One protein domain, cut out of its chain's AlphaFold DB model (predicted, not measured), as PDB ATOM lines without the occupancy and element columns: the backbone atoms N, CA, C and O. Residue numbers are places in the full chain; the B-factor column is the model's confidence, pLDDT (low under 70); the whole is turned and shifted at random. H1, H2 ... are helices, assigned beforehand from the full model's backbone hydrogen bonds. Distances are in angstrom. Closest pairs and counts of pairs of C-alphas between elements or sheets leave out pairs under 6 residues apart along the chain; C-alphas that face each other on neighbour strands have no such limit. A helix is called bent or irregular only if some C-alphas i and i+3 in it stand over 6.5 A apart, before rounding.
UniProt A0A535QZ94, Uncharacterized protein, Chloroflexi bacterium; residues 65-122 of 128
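What this domain is: This is residues 65 to 122 of the 128 residues of an uncharacterized protein of Chloroflexi bacterium (UniProt A0A535QZ94). The domain is a helical hairpin with unequal arms: the long helix H2 makes most of the length, and the shorter helix H1 runs beside its first part in the opposite direction, joined to it at one end by a loop, residues 80 to 86. Residues 106 to 122 of H2 stick out as a free arm beyond H1, and residues 80 to 86 of the loop stand free at the other end. The printed part has 58 residues with two named helices, H1 then H2, and no named strand; the class is all helix. It is extended, with a radius of gyration of the C-alphas of 17.1 A, and spans 59 by 18 by 8 A, a rod.

Where its parts are: H2, the longest helix, holds residues 87 to 122 and measures 52.2 A from C-alpha 87 at (134.168, 106.602, 95.120) to C-alpha 122 at (93.334, 129.817, 72.300). H1 holds residues 65 to 79 and measures 20.5 A, beginning with C-alpha 65 at (112.149, 115.372, 93.104). Neither helix is bent.

How they stand to each other: H2 and H1 touch, with 7 pairs of C-alphas within 8 A. Their closest C-alphas are those of Leu 79 and Gln 87, 6.9 A apart. Their lines stand at a shallow tilt of 9 degrees, and they run opposite ways. The two form a helical hairpin, with their centres 17.6 A apart. In both H1 and H2, every O i to N i+4 pair is within hydrogen-bond range.

The domain as a whole: The two C-alphas farthest apart are those of Pro 83 and Phe 122, at 58.7 A. Without the stretches that stand free, the body has 34 residues and spans 27 by 17 by 5 A. The link from H1 to H2, 7 residues, is short, and the printed part has no cut. The mean pLDDT of the printed part is 75.7; residues 79 to 91 and 119 to 122 are under 70.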
ATOM      1  N   LEU A  65     111.017 114.565  92.642       82.88
ATOM      2  CA  LEU A  65     112.149 115.372  93.104       82.88
ATOM      3  C   LEU A  65     112.455 115.075  94.569       82.88
ATOM      4  O   LEU A  65     113.596 114.833  94.936       82.88
ATOM      5  N   THR A  66     111.424 115.056  95.411       89.31
ATOM      6  CA  THR A  66     111.587 114.806  96.845       89.31
ATOM      7  C   THR A  66     112.139 113.403  97.088       89.31
ATOM      8  O   THR A  66     113.071 113.240  97.873       89.31
ATOM      9  N   TYR A  67     111.625 112.400  96.368       85.25
ATOM     10  CA  TYR A  67     112.131 111.029  96.431       85.25
ATOM     11  C   TYR A  67     113.596 110.933  95.989       85.25
ATOM     12  O   TYR A  67     114.400 110.309  96.678       85.25
ATOM     13  N   THR A  68     113.970 111.589  94.886       83.69
ATOM     14  CA  THR A  68     115.368 111.597  94.429       83.69
ATOM     15  C   THR A  68     116.283 112.328  95.399       83.69
ATOM     16  O   THR A  68     117.325 111.782  95.747       83.69
ATOM     17  N   PHE A  69     115.894 113.502  95.907       84.69
ATOM     18  CA  PHE A  69     116.653 114.224  96.936       84.69
ATOM     19  C   PHE A  69     116.861 113.378  98.196       84.69
ATOM     20  O   PHE A  69     117.960 113.366  98.753       84.69
ATOM     21  N   TRP A  70     115.831 112.648  98.627       87.38
ATOM     22  CA  TRP A  70     115.932 111.733  99.759       87.38
ATOM     23  C   TRP A  70     116.884 110.564  99.474       87.38
ATOM     24  O   TRP A  70     117.792 110.307 100.265       87.38
ATOM     25  N   ALA A  71     116.723 109.892  98.330       82.94
ATOM     26  CA  ALA A  71     117.568 108.773  97.916       82.94
ATOM     27  C   ALA A  71     119.046 109.184  97.820       82.94
ATOM     28  O   ALA A  71     119.912 108.524  98.389       82.94
ATOM     29  N   LEU A  72     119.324 110.333  97.204       77.12
ATOM     30  CA  LEU A  72     120.667 110.908  97.114       77.12
ATOM     31  C   LEU A  72     121.253 111.255  98.476       77.12
ATOM     32  O   LEU A  72     122.434 111.012  98.708       77.12
ATOM     33  N   GLY A  73     120.442 111.804  99.383       83.19
ATOM     34  CA  GLY A  73     120.869 112.097 100.748       83.19
ATOM     35  C   GLY A  73     121.373 110.846 101.470       83.19
ATOM     36  O   GLY A  73     122.454 110.873 102.062       83.19
ATOM     37  N   VAL A  74     120.637 109.734 101.363       81.75
ATOM     38  CA  VAL A  74     121.051 108.439 101.927       81.75
ATOM     39  C   VAL A  74     122.307 107.916 101.226       81.75
ATOM     40  O   VAL A  74     123.273 107.571 101.907       81.75
ATOM     41  N   SER A  75     122.361 107.945  99.891       75.44
ATOM     42  CA  SER A  75     123.527 107.477  99.131       75.44
ATOM     43  C   SER A  75     124.804 108.264  99.444       75.44
ATOM     44  O   SER A  75     125.871 107.671  99.562       75.44
ATOM     45  N   ILE A  76     124.725 109.584  99.644       75.06
ATOM     46  CA  ILE A  76     125.874 110.415 100.052       75.06
ATOM     47  C   ILE A  76     126.333 110.048 101.473       75.06
ATOM     48  O   ILE A  76     127.537 110.033 101.759       75.06
ATOM     49  N   ILE A  77     125.389 109.733 102.368       79.25
ATOM     50  CA  ILE A  77     125.691 109.290 103.733       79.25
ATOM     51  C   ILE A  77     126.334 107.897 103.761       79.25
ATOM     52  O   ILE A  77     127.116 107.608 104.661       79.25
ATOM     53  N   GLU A  78     126.044 107.054 102.780       72.75
ATOM     54  CA  GLU A  78     126.626 105.719 102.651       72.75
ATOM     55  C   GLU A  78     127.995 105.760 101.947       72.75
ATOM     56  O   GLU A  78     128.952 105.140 102.408       72.75
ATOM     57  N   LEU A  79     128.152 106.597 100.913       67.06
ATOM     58  CA  LEU A  79     129.419 106.786 100.190       67.06
ATOM     59  C   LEU A  79     130.548 107.326 101.077       67.06
ATOM     60  O   LEU A  79     131.706 106.977 100.869       67.06
ATOM     61  N   ARG A  80     130.238 108.156 102.082       65.69
ATOM     62  CA  ARG A  80     131.243 108.647 103.050       65.69
ATOM     63  C   ARG A  80     131.750 107.557 104.007       65.69
ATOM     64  O   ARG A  80     132.753 107.779 104.679       65.69
ATOM     65  N   ALA A  81     131.043 106.430 104.112       68.00
ATOM     66  CA  ALA A  81     131.418 105.292 104.947       68.00
ATOM     67  C   ALA A  81     132.196 104.213 104.165       68.00
ATOM     68  O   ALA A  81     132.709 103.274 104.776       68.00
ATOM     69  N   LEU A  82     132.311 104.344 102.836       63.75
ATOM     70  CA  LEU A  82     132.996 103.391 101.962       63.75
ATOM     71  C   LEU A  82     134.473 103.771 101.713       63.75
ATOM     72  O   LEU A  82     134.831 104.951 101.710       63.75
ATOM     73  N   PRO A  83     135.358 102.782 101.485       58.28
ATOM     74  CA  PRO A  83     136.777 103.017 101.221       58.28
ATOM     75  C   PRO A  83     137.014 103.740  99.878       58.28
ATOM     76  O   PRO A  83     136.389 103.411  98.868       58.28
ATOM     77  N   MET A  84     137.983 104.673  99.848       59.75
ATOM     78  CA  MET A  84     138.330 105.599  98.740       59.75
ATOM     79  C   MET A  84     138.482 104.986  97.328       59.75
ATOM     80  O   MET A  84     138.515 105.718  96.343       59.75
ATOM     81  N   ASN A  85     138.586 103.664  97.198       64.25
ATOM     82  CA  ASN A  85     138.838 102.984  95.926       64.25
ATOM     83  C   ASN A  85     137.591 102.856  95.019       64.25
ATOM     84  O   ASN A  85     137.741 102.632  93.823       64.25
ATOM     85  N   GLN A  86     136.368 102.997  95.554       61.66
ATOM     86  CA  GLN A  86     135.111 102.868  94.781       61.66
ATOM     87  C   GLN A  86     134.328 104.183  94.604       61.66
ATOM     88  O   GLN A  86     133.345 104.222  93.859       61.66
ATOM     89  N   GLN A  87     134.794 105.278  95.215       60.97
ATOM     90  CA  GLN A  87     134.168 106.602  95.120       60.97
ATOM     91  C   GLN A  87     133.893 107.105  93.688       60.97
ATOM     92  O   GLN A  87     132.798 107.625  93.464       60.97
ATOM     93  N   PRO A  88     134.818 106.995  92.708       63.09
ATOM     94  CA  PRO A  88     134.595 107.616  91.403       63.09
ATOM     95  C   PRO A  88     133.536 106.883  90.569       63.09
ATOM     96  O   PRO A  88     132.791 107.521  89.827       63.09
ATOM     97  N   THR A  89     133.420 105.559  90.707       69.75
ATOM     98  CA  THR A  89     132.485 104.755  89.905       69.75
ATOM     99  C   THR A  89     131.049 104.879  90.416       69.75
ATOM    100  O   THR A  89     130.135 105.081  89.618       69.75
ATOM    101  N   GLN A  90     130.845 104.836  91.738       67.31
ATOM    102  CA  GLN A  90     129.518 105.045  92.333       67.31
ATOM    103  C   GLN A  90     129.056 106.503  92.223       67.31
ATOM    104  O   GLN A  90     127.885 106.751  91.941       67.31
ATOM    105  N   GLY A  91     129.969 107.469  92.374       66.88
ATOM    106  CA  GLY A  91     129.645 108.886  92.201       66.88
ATOM    107  C   GLY A  91     129.165 109.207  90.783       66.88
ATOM    108  O   GLY A  91     128.164 109.899  90.616       66.88
ATOM    109  N   ALA A  92     129.826 108.658  89.759       73.69
ATOM    110  CA  ALA A  92     129.427 108.863  88.367       73.69
ATOM    111  C   ALA A  92     128.030 108.295  88.062       73.69
ATOM    112  O   ALA A  92     127.236 108.965  87.402       73.69
ATOM    113  N   GLN A  93     127.701 107.099  88.567       75.69
ATOM    114  CA  GLN A  93     126.365 106.523  88.370       75.69
ATOM    115  C   GLN A  93     125.266 107.346  89.049       75.69
ATOM    116  O   GLN A  93     124.254 107.633  88.411       75.69
ATOM    117  N   ALA A  94     125.486 107.794  90.287       71.56
ATOM    118  CA  ALA A  94     124.510 108.609  91.010       71.56
ATOM    119  C   ALA A  94     124.224 109.947  90.301       71.56
ATOM    120  O   ALA A  94     123.079 110.392  90.253       71.56
ATOM    121  N   ILE A  95     125.244 110.578  89.705       76.25
ATOM    122  CA  ILE A  95     125.075 111.826  88.942       76.25
ATOM    123  C   ILE A  95     124.246 111.588  87.675       76.25
ATOM    124  O   ILE A  95     123.368 112.391  87.367       76.25
ATOM    125  N   ILE A  96     124.496 110.498  86.945       82.56
ATOM    126  CA  ILE A  96     123.742 110.167  85.725       82.56
ATOM    127  C   ILE A  96     122.268 109.919  86.055       82.56
ATOM    128  O   ILE A  96     121.392 110.416  85.348       82.56
ATOM    129  N   GLU A  97     121.984 109.199  87.138       81.31
ATOM    130  CA  GLU A  97     120.617 108.923  87.581       81.31
ATOM    131  C   GLU A  97     119.891 110.206  88.018       81.31
ATOM    132  O   GLU A  97     118.756 110.456  87.604       81.31
ATOM    133  N   LEU A  98     120.581 111.085  88.749       78.75
ATOM    134  CA  LEU A  98     120.071 112.394  89.164       78.75
ATOM    135  C   LEU A  98     119.766 113.293  87.961       78.75
ATOM    136  O   LEU A  98     118.694 113.894  87.895       78.75
ATOM    137  N   VAL A  99     120.676 113.353  86.985       83.75
ATOM    138  CA  VAL A  99     120.463 114.097  85.736       83.75
ATOM    139  C   VAL A  99     119.315 113.487  84.942       83.75
ATOM    140  O   VAL A  99     118.483 114.233  84.440       83.75
ATOM    141  N   SER A 100     119.211 112.160  84.854       84.12
ATOM    142  CA  SER A 100     118.122 111.509  84.124       84.12
ATOM    143  C   SER A 100     116.760 111.843  84.729       84.12
ATOM    144  O   SER A 100     115.856 112.239  83.996       84.12
ATOM    145  N   VAL A 101     116.610 111.734  86.052       81.25
ATOM    146  CA  VAL A 101     115.347 112.076  86.723       81.25
ATOM    147  C   VAL A 101     115.076 113.578  86.649       81.25
ATOM    148  O   VAL A 101     113.942 113.985  86.393       81.25
ATOM    149  N   GLY A 102     116.110 114.408  86.806       81.88
ATOM    150  CA  GLY A 102     116.003 115.861  86.690       81.88
ATOM    151  C   GLY A 102     115.572 116.316  85.294       81.88
ATOM    152  O   GLY A 102     114.673 117.144  85.173       81.88
ATOM    153  N   VAL A 103     116.152 115.744  84.235       84.50
ATOM    154  CA  VAL A 103     115.785 116.027  82.839       84.50
ATOM    155  C   VAL A 103     114.373 115.534  82.547       84.50
ATOM    156  O   VAL A 103     113.595 116.283  81.959       84.50
ATOM    157  N   SER A 104     113.999 114.333  82.998       83.56
ATOM    158  CA  SER A 104     112.618 113.858  82.878       83.56
ATOM    159  C   SER A 104     111.646 114.828  83.549       83.56
ATOM    160  O   SER A 104     110.715 115.283  82.894       83.56
ATOM    161  N   ALA A 105     111.891 115.232  84.798       81.75
ATOM    162  CA  ALA A 105     111.059 116.211  85.501       81.75
ATOM    163  C   ALA A 105     111.019 117.579  84.790       81.75
ATOM    164  O   ALA A 105     109.961 118.201  84.712       81.75
ATOM    165  N   ALA A 106     112.137 118.040  84.224       80.62
ATOM    166  CA  ALA A 106     112.206 119.297  83.483       80.62
ATOM    167  C   ALA A 106     111.404 119.255  82.171       80.62
ATOM    168  O   ALA A 106     110.664 120.193  81.884       80.62
ATOM    169  N   VAL A 107     111.501 118.168  81.398       85.25
ATOM    170  CA  VAL A 107     110.711 117.963  80.168       85.25
ATOM    171  C   VAL A 107     109.223 117.916  80.498       85.25
ATOM    172  O   VAL A 107     108.416 118.561  79.836       85.25
ATOM    173  N   ILE A 108     108.872 117.201  81.563       82.25
ATOM    174  CA  ILE A 108     107.523 117.123  82.119       82.25
ATOM    175  C   ILE A 108     106.993 118.546  82.426       82.25
ATOM    176  O   ILE A 108     105.981 118.991  81.880       82.25
ATOM    177  N   LEU A 109     107.719 119.330  83.220       80.81
ATOM    178  CA  LEU A 109     107.314 120.700  83.550       80.81
ATOM    179  C   LEU A 109     107.215 121.603  82.314       80.81
ATOM    180  O   LEU A 109     106.252 122.358  82.186       80.81
ATOM    181  N   ALA A 110     108.164 121.500  81.382       81.88
ATOM    182  CA  ALA A 110     108.166 122.279  80.149       81.88
ATOM    183  C   ALA A 110     106.947 121.966  79.272       81.88
ATOM    184  O   ALA A 110     106.286 122.890  78.799       81.88
ATOM    185  N   LEU A 111     106.601 120.687  79.100       83.00
ATOM    186  CA  LEU A 111     105.404 120.279  78.363       83.00
ATOM    187  C   LEU A 111     104.136 120.787  79.055       83.00
ATOM    188  O   LEU A 111     103.293 121.390  78.395       83.00
ATOM    189  N   GLY A 112     104.029 120.630  80.377       81.69
ATOM    190  CA  GLY A 112     102.875 121.109  81.147       81.69
ATOM    191  C   GLY A 112     102.671 122.626  81.051       81.69
ATOM    192  O   GLY A 112     101.552 123.085  80.828       81.69
ATOM    193  N   ILE A 113     103.748 123.412  81.162       81.12
ATOM    194  CA  ILE A 113     103.701 124.874  81.003       81.12
ATOM    195  C   ILE A 113     103.369 125.251  79.554       81.12
ATOM    196  O   ILE A 113     102.572 126.155  79.328       81.12
ATOM    197  N   THR A 114     103.925 124.551  78.567       81.50
ATOM    198  CA  THR A 114     103.659 124.837  77.147       81.50
ATOM    199  C   THR A 114     102.196 124.570  76.785       81.50
ATOM    200  O   THR A 114     101.573 125.403  76.135       81.50
ATOM    201  N   LEU A 115     101.612 123.468  77.267       76.81
ATOM    202  CA  LEU A 115     100.179 123.168  77.135       76.81
ATOM    203  C   LEU A 115      99.310 124.254  77.791       76.81
ATOM    204  O   LEU A 115      98.315 124.686  77.215       76.81
ATOM    205  N   LYS A 116      99.723 124.750  78.965       71.62
ATOM    206  CA  LYS A 116      99.057 125.857  79.667       71.62
ATOM    207  C   LYS A 116      99.086 127.163  78.861       71.62
ATOM    208  O   LYS A 116      98.078 127.858  78.792       71.62
ATOM    209  N   LEU A 117     100.227 127.495  78.257       75.75
ATOM    210  CA  LEU A 117     100.381 128.688  77.419       75.75
ATOM    211  C   LEU A 117      99.580 128.576  76.118       75.75
ATOM    212  O   LEU A 117      98.969 129.555  75.698       75.75
ATOM    213  N   LEU A 118      99.540 127.385  75.517       73.31
ATOM    214  CA  LEU A 118      98.757 127.125  74.311       73.31
ATOM    215  C   LEU A 118      97.250 127.268  74.577       73.31
ATOM    216  O   LEU A 118      96.547 127.871  73.772       73.31
ATOM    217  N   SER A 119      96.774 126.787  75.731       66.69
ATOM    218  CA  SER A 119      95.388 126.976  76.176       66.69
ATOM    219  C   SER A 119      95.047 128.458  76.397       66.69
ATOM    220  O   SER A 119      94.005 128.910  75.937       66.69
ATOM    221  N   GLY A 120      95.948 129.240  77.007       67.06
ATOM    222  CA  GLY A 120      95.742 130.685  77.180       67.06
ATOM    223  C   GLY A 120      95.698 131.467  75.861       67.06
ATOM    224  O   GLY A 120      94.905 132.389  75.724       67.06
ATOM    225  N   MET A 121      96.503 131.076  74.865       65.81
ATOM    226  CA  MET A 121      96.461 131.687  73.529       65.81
ATOM    227  C   MET A 121      95.181 131.369  72.749       65.81
ATOM    228  O   MET A 121      94.770 132.176  71.918       65.81
ATOM    229  N   PHE A 122      94.578 130.198  72.967       60.56
ATOM    230  CA  PHE A 122      93.334 129.817  72.300       60.56
ATOM    231  C   PHE A 122      92.140 130.616  72.848       60.56
ATOM    232  O   PHE A 122      91.308 131.079  72.074       60.56
TER     233      PHE A 122